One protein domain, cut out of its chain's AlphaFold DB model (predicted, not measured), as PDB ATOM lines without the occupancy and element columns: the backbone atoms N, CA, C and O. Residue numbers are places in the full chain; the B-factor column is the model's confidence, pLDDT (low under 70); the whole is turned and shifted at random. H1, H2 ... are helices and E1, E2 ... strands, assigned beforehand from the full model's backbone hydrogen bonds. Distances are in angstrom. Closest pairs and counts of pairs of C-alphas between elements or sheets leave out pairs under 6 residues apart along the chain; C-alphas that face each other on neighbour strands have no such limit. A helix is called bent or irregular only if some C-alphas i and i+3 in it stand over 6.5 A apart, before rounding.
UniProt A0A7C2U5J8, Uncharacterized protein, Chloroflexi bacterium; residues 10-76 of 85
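This is residues 10 to 76 of the 85 residues of an uncharacterized protein of Chloroflexi bacterium (UniProt A0A7C2U5J8). A four-stranded antiparallel sheet has a helical hairpin, H1 and H2 side by side, over one face; the other is bare. The 67 printed residues run E1, E2, E3, E4, H1, H2, and the sheet's order is E1 E2 E3 E4. The class is mixed, helices and strands; the whole is compact, radius of gyration of the C-alphas 11.1 A, spanning 37 by 26 by 16 A.

E1, residues 10 to 14, begins at C-alpha 10 (-1.465, -32.929, -27.492); E2 is 20 to 24, E3 29 to 32, E4 37 to 40. H1, residues 42 to 55, 19.3 A, is irregular: C-alphas 51 and 54 are 7.7 A apart. H2, residues 58 to 72, 21.1 A, ends at C-alpha 72 (6.415, -20.459, -19.190).

The strands form a meander, each the antiparallel neighbour of the one before; within hydrogen-bond range are N 13 and O 21, 2.9 A, N 22 and O 30, 2.8 A, and N 31 and O 38, 2.9 A. H1 and H2 are on the same face, two layers, at heights over the sheet of 8.8 A and 8.5 A. They touch, closest at the C-alphas of Pro 42 and Ile 68, 5.3 A, at a shallow tilt of 8 degrees, opposite ways. Every O i to N i+4 pair is within hydrogen-bond range in H2, 7 of 10 in H1.

The printed part has no cut; its links are tight. The farthest C-alphas, of Cys 17 and Pro 75, are 37.6 A apart. Residues 35 to 36 and 74 to 76 have pLDDT under 70.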
ATOM      1  N   ILE A  10      -2.674 -32.090 -27.546       92.88
ATOM      2  CA  ILE A  10      -1.465 -32.929 -27.492       92.88
ATOM      3  C   ILE A  10      -1.627 -34.130 -26.559       92.88
ATOM      4  O   ILE A  10      -1.032 -35.174 -26.805       92.88
ATOM      5  N   ALA A  11      -2.456 -34.017 -25.521       93.75
ATOM      6  CA  ALA A  11      -2.773 -35.132 -24.639       93.75
ATOM      7  C   ALA A  11      -4.116 -34.917 -23.939       93.75
ATOM      8  O   ALA A  11      -4.542 -33.781 -23.725       93.75
ATOM      9  N   ARG A  12      -4.751 -36.020 -23.543       93.75
ATOM     10  CA  ARG A  12      -5.902 -36.037 -22.640       93.75
ATOM     11  C   ARG A  12      -5.673 -37.070 -21.558       93.75
ATOM     12  O   ARG A  12      -5.112 -38.127 -21.840       93.75
ATOM     13  N   ALA A  13      -6.117 -36.773 -20.348       93.12
ATOM     14  CA  ALA A  13      -6.094 -37.734 -19.261       93.12
ATOM     15  C   ALA A  13      -7.314 -37.563 -18.352       93.12
ATOM     16  O   ALA A  13      -7.741 -36.432 -18.119       93.12
ATOM     17  N   PRO A  14      -7.861 -38.658 -17.806       92.12
ATOM     18  CA  PRO A  14      -8.990 -38.573 -16.899       92.12
ATOM     19  C   PRO A  14      -8.561 -37.987 -15.549       92.12
ATOM     20  O   PRO A  14      -7.507 -38.314 -15.004       92.12
ATOM     21  N   LEU A  15      -9.422 -37.137 -15.000       85.75
ATOM     22  CA  LEU A  15      -9.316 -36.482 -13.696       85.75
ATOM     23  C   LEU A  15     -10.533 -36.888 -12.839       85.75
ATOM     24  O   LEU A  15     -11.196 -36.063 -12.219       85.75
ATOM     25  N   GLY A  16     -10.869 -38.184 -12.870       82.69
ATOM     26  CA  GLY A  16     -12.050 -38.783 -12.238       82.69
ATOM     27  C   GLY A  16     -12.923 -39.562 -13.230       82.69
ATOM     28  O   GLY A  16     -12.508 -39.837 -14.353       82.69
ATOM     29  N   CYS A  17     -14.142 -39.927 -12.817       78.56
ATOM     30  CA  CYS A  17     -15.068 -40.724 -13.637       78.56
ATOM     31  C   CYS A  17     -15.722 -39.941 -14.786       78.56
ATOM     32  O   CYS A  17     -16.181 -40.544 -15.752       78.56
ATOM     33  N   SER A  18     -15.801 -38.616 -14.668       83.81
ATOM     34  CA  SER A  18     -16.534 -37.762 -15.616       83.81
ATOM     35  C   SER A  18     -15.741 -36.537 -16.058       83.81
ATOM     36  O   SER A  18     -16.209 -35.797 -16.909       83.81
ATOM     37  N   LEU A  19     -14.568 -36.303 -15.475       89.00
ATOM     38  CA  LEU A  19     -13.721 -35.149 -15.751       89.00
ATOM     39  C   LEU A  19     -12.476 -35.617 -16.489       89.00
ATOM     40  O   LEU A  19     -11.887 -36.633 -16.128       89.00
ATOM     41  N   GLU A  20     -12.051 -34.853 -17.484       92.56
ATOM     42  CA  GLU A  20     -10.759 -35.007 -18.133       92.56
ATOM     43  C   GLU A  20      -9.992 -33.692 -18.093       92.56
ATOM     44  O   GLU A  20     -10.560 -32.602 -17.996       92.56
ATOM     45  N   VAL A  21      -8.673 -33.805 -18.173       93.50
ATOM     46  CA  VAL A  21      -7.811 -32.686 -18.501       93.50
ATOM     47  C   VAL A  21      -7.298 -32.859 -19.921       93.50
ATOM     48  O   VAL A  21      -6.767 -33.906 -20.294       93.50
ATOM     49  N   THR A  22      -7.471 -31.819 -20.724       94.19
ATOM     50  CA  THR A  22      -6.993 -31.735 -22.099       94.19
ATOM     51  C   THR A  22      -5.831 -30.756 -22.150       94.19
ATOM     52  O   THR A  22      -6.011 -29.575 -21.875       94.19
ATOM     53  N   PHE A  23      -4.646 -31.228 -22.528       94.06
ATOM     54  CA  PHE A  23      -3.469 -30.388 -22.736       94.06
ATOM     55  C   PHE A  23      -3.369 -29.941 -24.189       94.06
ATOM     56  O   PHE A  23      -3.568 -30.729 -25.121       94.06
ATOM     57  N   LEU A  24      -3.015 -28.674 -24.375       93.31
ATOM     58  CA  LEU A  24      -2.925 -28.012 -25.667       93.31
ATOM     59  C   LEU A  24      -1.464 -27.706 -26.019       93.31
ATOM     60  O   LEU A  24      -0.601 -27.556 -25.156       93.31
ATOM     61  N   ALA A  25      -1.173 -27.614 -27.317       91.94
ATOM     62  CA  ALA A  25       0.176 -27.379 -27.833       91.94
ATOM     63  C   ALA A  25       0.784 -26.027 -27.406       91.94
ATOM     64  O   ALA A  25       2.002 -25.867 -27.469       91.94
ATOM     65  N   ASP A  26      -0.052 -25.079 -26.975       90.00
ATOM     66  CA  ASP A  26       0.340 -23.770 -26.439       90.00
ATOM     67  C   ASP A  26       0.751 -23.816 -24.954       90.00
ATOM     68  O   ASP A  26       1.064 -22.779 -24.375       90.00
ATOM     69  N   GLY A  27       0.745 -25.002 -24.334       90.38
ATOM     70  CA  GLY A  27       1.085 -25.199 -22.925       90.38
ATOM     71  C   GLY A  27      -0.073 -24.947 -21.960       90.38
ATOM     72  O   GLY A  27       0.101 -25.144 -20.762       90.38
ATOM     73  N   THR A  28      -1.253 -24.547 -22.439       92.81
ATOM     74  CA  THR A  28      -2.455 -24.449 -21.599       92.81
ATOM     75  C   THR A  28      -3.126 -25.810 -21.424       92.81
ATOM     76  O   THR A  28      -2.885 -26.758 -22.179       92.81
ATOM     77  N   ALA A  29      -3.991 -25.910 -20.418       93.19
ATOM     78  CA  ALA A  29      -4.835 -27.080 -20.212       93.19
ATOM     79  C   ALA A  29      -6.299 -26.674 -20.040       93.19
ATOM     80  O   ALA A  29      -6.599 -25.535 -19.697       93.19
ATOM     81  N   VAL A  30      -7.220 -27.601 -20.270       93.50
ATOM     82  CA  VAL A  30      -8.649 -27.425 -19.999       93.50
ATOM     83  C   VAL A  30      -9.115 -28.593 -19.149       93.50
ATOM     84  O   VAL A  30      -8.962 -29.736 -19.568       93.50
ATOM     85  N   ILE A  31      -9.669 -28.314 -17.970       92.25
ATOM     86  CA  ILE A  31     -10.333 -29.318 -17.131       92.25
ATOM     87  C   ILE A  31     -11.836 -29.229 -17.380       92.25
ATOM     88  O   ILE A  31     -12.439 -28.178 -17.171       92.25
ATOM     89  N   GLY A  32     -12.458 -30.327 -17.796       90.88
ATOM     90  CA  GLY A  32     -13.894 -30.374 -18.049       90.88
ATOM     91  C   GLY A  32     -14.355 -31.748 -18.512       90.88
ATOM     92  O   GLY A  32     -13.554 -32.666 -18.653       90.88
ATOM     93  N   CYS A  33     -15.658 -31.899 -18.732       80.94
ATOM     94  CA  CYS A  33     -16.233 -33.108 -19.328       80.94
ATOM     95  C   CYS A  33     -16.690 -32.901 -20.784       80.94
ATOM     96  O   CYS A  33     -17.092 -33.864 -21.431       80.94
ATOM     97  N   CYS A  34     -16.677 -31.652 -21.281       70.00
ATOM     98  CA  CYS A  34     -17.297 -31.200 -22.536       70.00
ATOM     99  C   CYS A  34     -16.611 -29.918 -23.084       70.00
ATOM    100  O   CYS A  34     -15.525 -29.552 -22.642       70.00
ATOM    101  N   GLN A  35     -17.239 -29.231 -24.057       55.31
ATOM    102  CA  GLN A  35     -16.751 -27.970 -24.658       55.31
ATOM    103  C   GLN A  35     -16.592 -26.811 -23.659       55.31
ATOM    104  O   GLN A  35     -15.811 -25.895 -23.912       55.31
ATOM    105  N   GLU A  36     -17.299 -26.863 -22.532       65.88
ATOM    106  CA  GLU A  36     -17.160 -25.913 -21.433       65.88
ATOM    107  C   GLU A  36     -16.281 -26.534 -20.345       65.88
ATOM    108  O   GLU A  36     -16.578 -27.598 -19.797       65.88
ATOM    109  N   GLY A  37     -15.162 -25.876 -20.057       82.94
ATOM    110  CA  GLY A  37     -14.193 -26.334 -19.075       82.94
ATOM    111  C   GLY A  37     -13.337 -25.183 -18.571       82.94
ATOM    112  O   GLY A  37     -13.194 -24.149 -19.226       82.94
ATOM    113  N   LEU A  38     -12.758 -25.367 -17.389       89.94
ATOM    114  CA  LEU A  38     -11.846 -24.402 -16.797       89.94
ATOM    115  C   LEU A  38     -10.529 -24.431 -17.569       89.94
ATOM    116  O   LEU A  38      -9.827 -25.445 -17.568       89.94
ATOM    117  N   ARG A  39     -10.186 -23.315 -18.217       91.25
ATOM    118  CA  ARG A  39      -8.899 -23.170 -18.894       91.25
ATOM    119  C   ARG A  39      -7.827 -22.755 -17.896       91.25
ATOM    120  O   ARG A  39      -7.932 -21.706 -17.272       91.25
ATOM    121  N   LEU A  40      -6.792 -23.575 -17.794       90.75
ATOM    122  CA  LEU A  40      -5.624 -23.349 -16.965       90.75
ATOM    123  C   LEU A  40      -4.505 -22.699 -17.789       90.75
ATOM    124  O   LEU A  40      -4.135 -23.238 -18.844       90.75
ATOM    125  N   PRO A  41      -3.932 -21.575 -17.324       92.25
ATOM    126  CA  PRO A  41      -2.707 -21.032 -17.891       92.25
ATOM    127  C   PRO A  41      -1.521 -21.997 -17.674       92.25
ATOM    128  O   PRO A  41      -1.605 -22.899 -16.839       92.25
ATOM    129  N   PRO A  42      -0.403 -21.846 -18.408       90.88
ATOM    130  CA  PRO A  42       0.680 -22.835 -18.400       90.88
ATOM    131  C   PRO A  42       1.302 -23.109 -17.024       90.88
ATOM    132  O   PRO A  42       1.611 -24.253 -16.695       90.88
ATOM    133  N   ASN A  43       1.434 -22.077 -16.189       88.44
ATOM    134  CA  ASN A  43       1.889 -22.193 -14.800       88.44
ATOM    135  C   ASN A  43       0.980 -23.107 -13.960       88.44
ATOM    136  O   ASN A  43       1.473 -23.867 -13.133       88.44
ATOM    137  N   GLU A  44      -0.332 -23.069 -14.192       90.62
ATOM    138  CA  GLU A  44      -1.307 -23.900 -13.482       90.62
ATOM    139  C   GLU A  44      -1.477 -25.281 -14.127       90.62
ATOM    140  O   GLU A  44      -1.657 -26.287 -13.436       90.62
ATOM    141  N   ALA A  45      -1.343 -25.359 -15.455       92.44
ATOM    142  CA  ALA A  45      -1.367 -26.605 -16.215       92.44
ATOM    143  C   ALA A  45      -0.271 -27.584 -15.762       92.44
ATOM    144  O   ALA A  45      -0.455 -28.798 -15.856       92.44
ATOM    145  N   TRP A  46       0.840 -27.082 -15.210       91.75
ATOM    146  CA  TRP A  46       1.882 -27.915 -14.608       91.75
ATOM    147  C   TRP A  46       1.362 -28.778 -13.454       91.75
ATOM    148  O   TRP A  46       1.667 -29.970 -13.378       91.75
ATOM    149  N   TYR A  47       0.531 -28.213 -12.574       91.12
ATOM    150  CA  TYR A  47      -0.054 -28.963 -11.461       91.12
ATOM    151  C   TYR A  47      -0.995 -30.053 -11.970       91.12
ATOM    152  O   TYR A  47      -0.932 -31.191 -11.503       91.12
ATOM    153  N   ALA A  48      -1.805 -29.736 -12.981       92.06
ATOM    154  CA  ALA A  48      -2.663 -30.720 -13.627       92.06
ATOM    155  C   ALA A  48      -1.851 -31.852 -14.277       92.06
ATOM    156  O   ALA A  48      -2.197 -33.021 -14.109       92.06
ATOM    157  N   LEU A  49      -0.739 -31.534 -14.951       93.50
ATOM    158  CA  LEU A  49       0.168 -32.537 -15.516       93.50
ATOM    159  C   LEU A  49       0.700 -33.475 -14.431       93.50
ATOM    160  O   LEU A  49       0.700 -34.684 -14.638       93.50
ATOM    161  N   MET A  50       1.120 -32.954 -13.274       92.25
ATOM    162  CA  MET A  50       1.616 -33.799 -12.183       92.25
ATOM    163  C   MET A  50       0.545 -34.743 -11.626       92.25
ATOM    164  O   MET A  50       0.864 -35.889 -11.307       92.25
ATOM    165  N   LEU A  51      -0.716 -34.304 -11.555       91.00
ATOM    166  CA  LEU A  51      -1.830 -35.141 -11.091       91.00
ATOM    167  C   LEU A  51      -2.096 -36.321 -12.029       91.00
ATOM    168  O   LEU A  51      -2.330 -37.437 -11.567       91.00
ATOM    169  N   VAL A  52      -2.023 -36.094 -13.341       93.31
ATOM    170  CA  VAL A  52      -2.341 -37.117 -14.349       93.31
ATOM    171  C   VAL A  52      -1.114 -37.779 -14.979       93.31
ATOM    172  O   VAL A  52      -1.257 -38.617 -15.865       93.31
ATOM    173  N   ALA A  53       0.100 -37.450 -14.530       91.50
ATOM    174  CA  ALA A  53       1.355 -37.900 -15.143       91.50
ATOM    175  C   ALA A  53       1.445 -39.425 -15.283       91.50
ATOM    176  O   ALA A  53       1.965 -39.928 -16.273       91.50
ATOM    177  N   ARG A  54       0.913 -40.163 -14.300       91.00
ATOM    178  CA  ARG A  54       0.894 -41.636 -14.290       91.00
ATOM    179  C   ARG A  54      -0.099 -42.245 -15.281       91.00
ATOM    180  O   ARG A  54      -0.003 -43.432 -15.567       91.00
ATOM    181  N   LEU A  55      -1.055 -41.453 -15.756       92.00
ATOM    182  CA  LEU A  55      -2.096 -41.858 -16.700       92.00
ATOM    183  C   LEU A  55      -1.700 -41.546 -18.147       92.00
ATOM    184  O   LEU A  55      -2.315 -42.057 -19.078       92.00
ATOM    185  N   LEU A  56      -0.671 -40.718 -18.335       91.25
ATOM    186  CA  LEU A  56      -0.116 -40.394 -19.639       91.25
ATOM    187  C   LEU A  56       0.979 -41.388 -20.028       91.25
ATOM    188  O   LEU A  56       1.796 -41.812 -19.208       91.25
ATOM    189  N   GLY A  57       1.053 -41.702 -21.321       90.88
ATOM    190  CA  GLY A  57       2.216 -42.389 -21.874       90.88
ATOM    191  C   GLY A  57       3.478 -41.527 -21.744       90.88
ATOM    192  O   GLY A  57       3.407 -40.297 -21.765       90.88
ATOM    193  N   ARG A  58       4.658 -42.157 -21.665       90.50
ATOM    194  CA  ARG A  58       5.944 -41.448 -21.510       90.50
ATOM    195  C   ARG A  58       6.162 -40.372 -22.579       90.50
ATOM    196  O   ARG A  58       6.657 -39.295 -22.264       90.50
ATOM    197  N   GLU A  59       5.786 -40.654 -23.823       91.81
ATOM    198  CA  GLU A  59       5.897 -39.700 -24.930       91.81
ATOM    199  C   GLU A  59       4.947 -38.506 -24.758       91.81
ATOM    200  O   GLU A  59       5.382 -37.358 -24.844       91.81
ATOM    201  N   GLN A  60       3.679 -38.761 -24.423       92.00
ATOM    202  CA  GLN A  60       2.679 -37.717 -24.176       92.00
ATOM    203  C   GLN A  60       3.090 -36.819 -23.008       92.00
ATOM    204  O   GLN A  60       3.029 -35.599 -23.117       92.00
ATOM    205  N   PHE A  61       3.588 -37.404 -21.916       93.31
ATOM    206  CA  PHE A  61       4.108 -36.645 -20.783       93.31
ATOM    207  C   PHE A  61       5.229 -35.685 -21.208       93.31
ATOM    208  O   PHE A  61       5.194 -34.508 -20.856       93.31
ATOM    209  N   GLN A  62       6.202 -36.155 -21.998       93.62
ATOM    210  CA  GLN A  62       7.300 -35.305 -22.475       93.62
ATOM    211  C   GLN A  62       6.817 -34.206 -23.428       93.62
ATOM    212  O   GLN A  62       7.298 -33.074 -23.350       93.62
ATOM    213  N   GLN A  63       5.842 -34.502 -24.291       93.62
ATOM    214  CA  GLN A  63       5.241 -33.504 -25.178       93.62
ATOM    215  C   GLN A  63       4.525 -32.400 -24.389       93.62
ATOM    216  O   GLN A  63       4.750 -31.220 -24.665       93.62
ATOM    217  N   VAL A  64       3.717 -32.766 -23.388       94.19
ATOM    218  CA  VAL A  64       3.003 -31.805 -22.532       94.19
ATOM    219  C   VAL A  64       3.979 -30.988 -21.699       94.19
ATOM    220  O   VAL A  64       3.912 -29.760 -21.723       94.19
ATOM    221  N   LYS A  65       4.933 -31.645 -21.031       93.44
ATOM    222  CA  LYS A  65       5.992 -30.979 -20.266       93.44
ATOM    223  C   LYS A  65       6.712 -29.936 -21.123       93.44
ATOM    224  O   LYS A  65       6.819 -28.784 -20.726       93.44
ATOM    225  N   GLY A  66       7.146 -30.318 -22.325       92.31
ATOM    226  CA  GLY A  66       7.832 -29.409 -23.240       92.31
ATOM    227  C   GLY A  66       6.953 -28.260 -23.744       92.31
ATOM    228  O   GLY A  66       7.466 -27.171 -23.983       92.31
ATOM    229  N   ALA A  67       5.645 -28.474 -23.917       91.31
ATOM    230  CA  ALA A  67       4.712 -27.406 -24.275       91.31
ATOM    231  C   ALA A  67       4.559 -26.385 -23.141       91.31
ATOM    232  O   ALA A  67       4.663 -25.187 -23.391       91.31
ATOM    233  N   ILE A  68       4.395 -26.861 -21.902       91.19
ATOM    234  CA  ILE A  68       4.300 -26.010 -20.712       91.19
ATOM    235  C   ILE A  68       5.610 -25.244 -20.487       91.19
ATOM    236  O   ILE A  68       5.579 -24.024 -20.348       91.19
ATOM    237  N   ASP A  69       6.762 -25.919 -20.543       89.75
ATOM    238  CA  ASP A  69       8.076 -25.288 -20.356       89.75
ATOM    239  C   ASP A  69       8.308 -24.155 -21.370       89.75
ATOM    240  O   ASP A  69       8.725 -23.060 -20.996       89.75
ATOM    241  N   ARG A  70       7.983 -24.367 -22.655       88.69
ATOM    242  CA  ARG A  70       8.095 -23.316 -23.684       88.69
ATOM    243  C   ARG A  70       7.155 -22.140 -23.433       88.69
ATOM    244  O   ARG A  70       7.516 -21.010 -23.743       88.69
ATOM    245  N   ALA A  71       5.961 -22.406 -22.916       87.25
ATOM    246  CA  ALA A  71       4.965 -21.378 -22.653       87.25
ATOM    247  C   ALA A  71       5.310 -20.539 -21.413       87.25
ATOM    248  O   ALA A  71       5.075 -19.334 -21.410       87.25
ATOM    249  N   ILE A  72       5.925 -21.149 -20.394       82.56
ATOM    250  CA  ILE A  72       6.415 -20.459 -19.190       82.56
ATOM    251  C   ILE A  72       7.705 -19.672 -19.480       82.56
ATOM    252  O   ILE A  72       7.870 -18.567 -18.976       82.56
ATOM    253  N   VAL A  73       8.604 -20.206 -20.316       70.19
ATOM    254  CA  VAL A  73       9.877 -19.558 -20.709       70.19
ATOM    255  C   VAL A  73       9.695 -18.560 -21.875       70.19
ATOM    256  O   VAL A  73      10.653 -17.939 -22.333       70.19
ATOM    257  N   GLY A  74       8.459 -18.352 -22.349       55.78
ATOM    258  CA  GLY A  74       8.124 -17.292 -23.304       55.78
ATOM    259  C   GLY A  74       8.493 -15.896 -22.775       55.78
ATOM    260  O   GLY A  74       8.680 -15.731 -21.570       55.78
ATOM    261  N   PRO A  75       8.629 -14.873 -23.646       47.78
ATOM    262  CA  PRO A  75       9.096 -13.554 -23.234       47.78
ATOM    263  C   PRO A  75       8.188 -13.025 -22.129       47.78
ATOM    264  O   PRO A  75       7.026 -12.708 -22.384       47.78
ATOM    265  N   VAL A  76       8.724 -12.949 -20.909       50.44
ATOM    266  CA  VAL A  76       8.038 -12.345 -19.771       50.44
ATOM    267  C   VAL A  76       7.564 -10.972 -20.239       50.44
ATOM    268  O   VAL A  76       8.396 -10.145 -20.638       50.44
TER     269      VAL A  76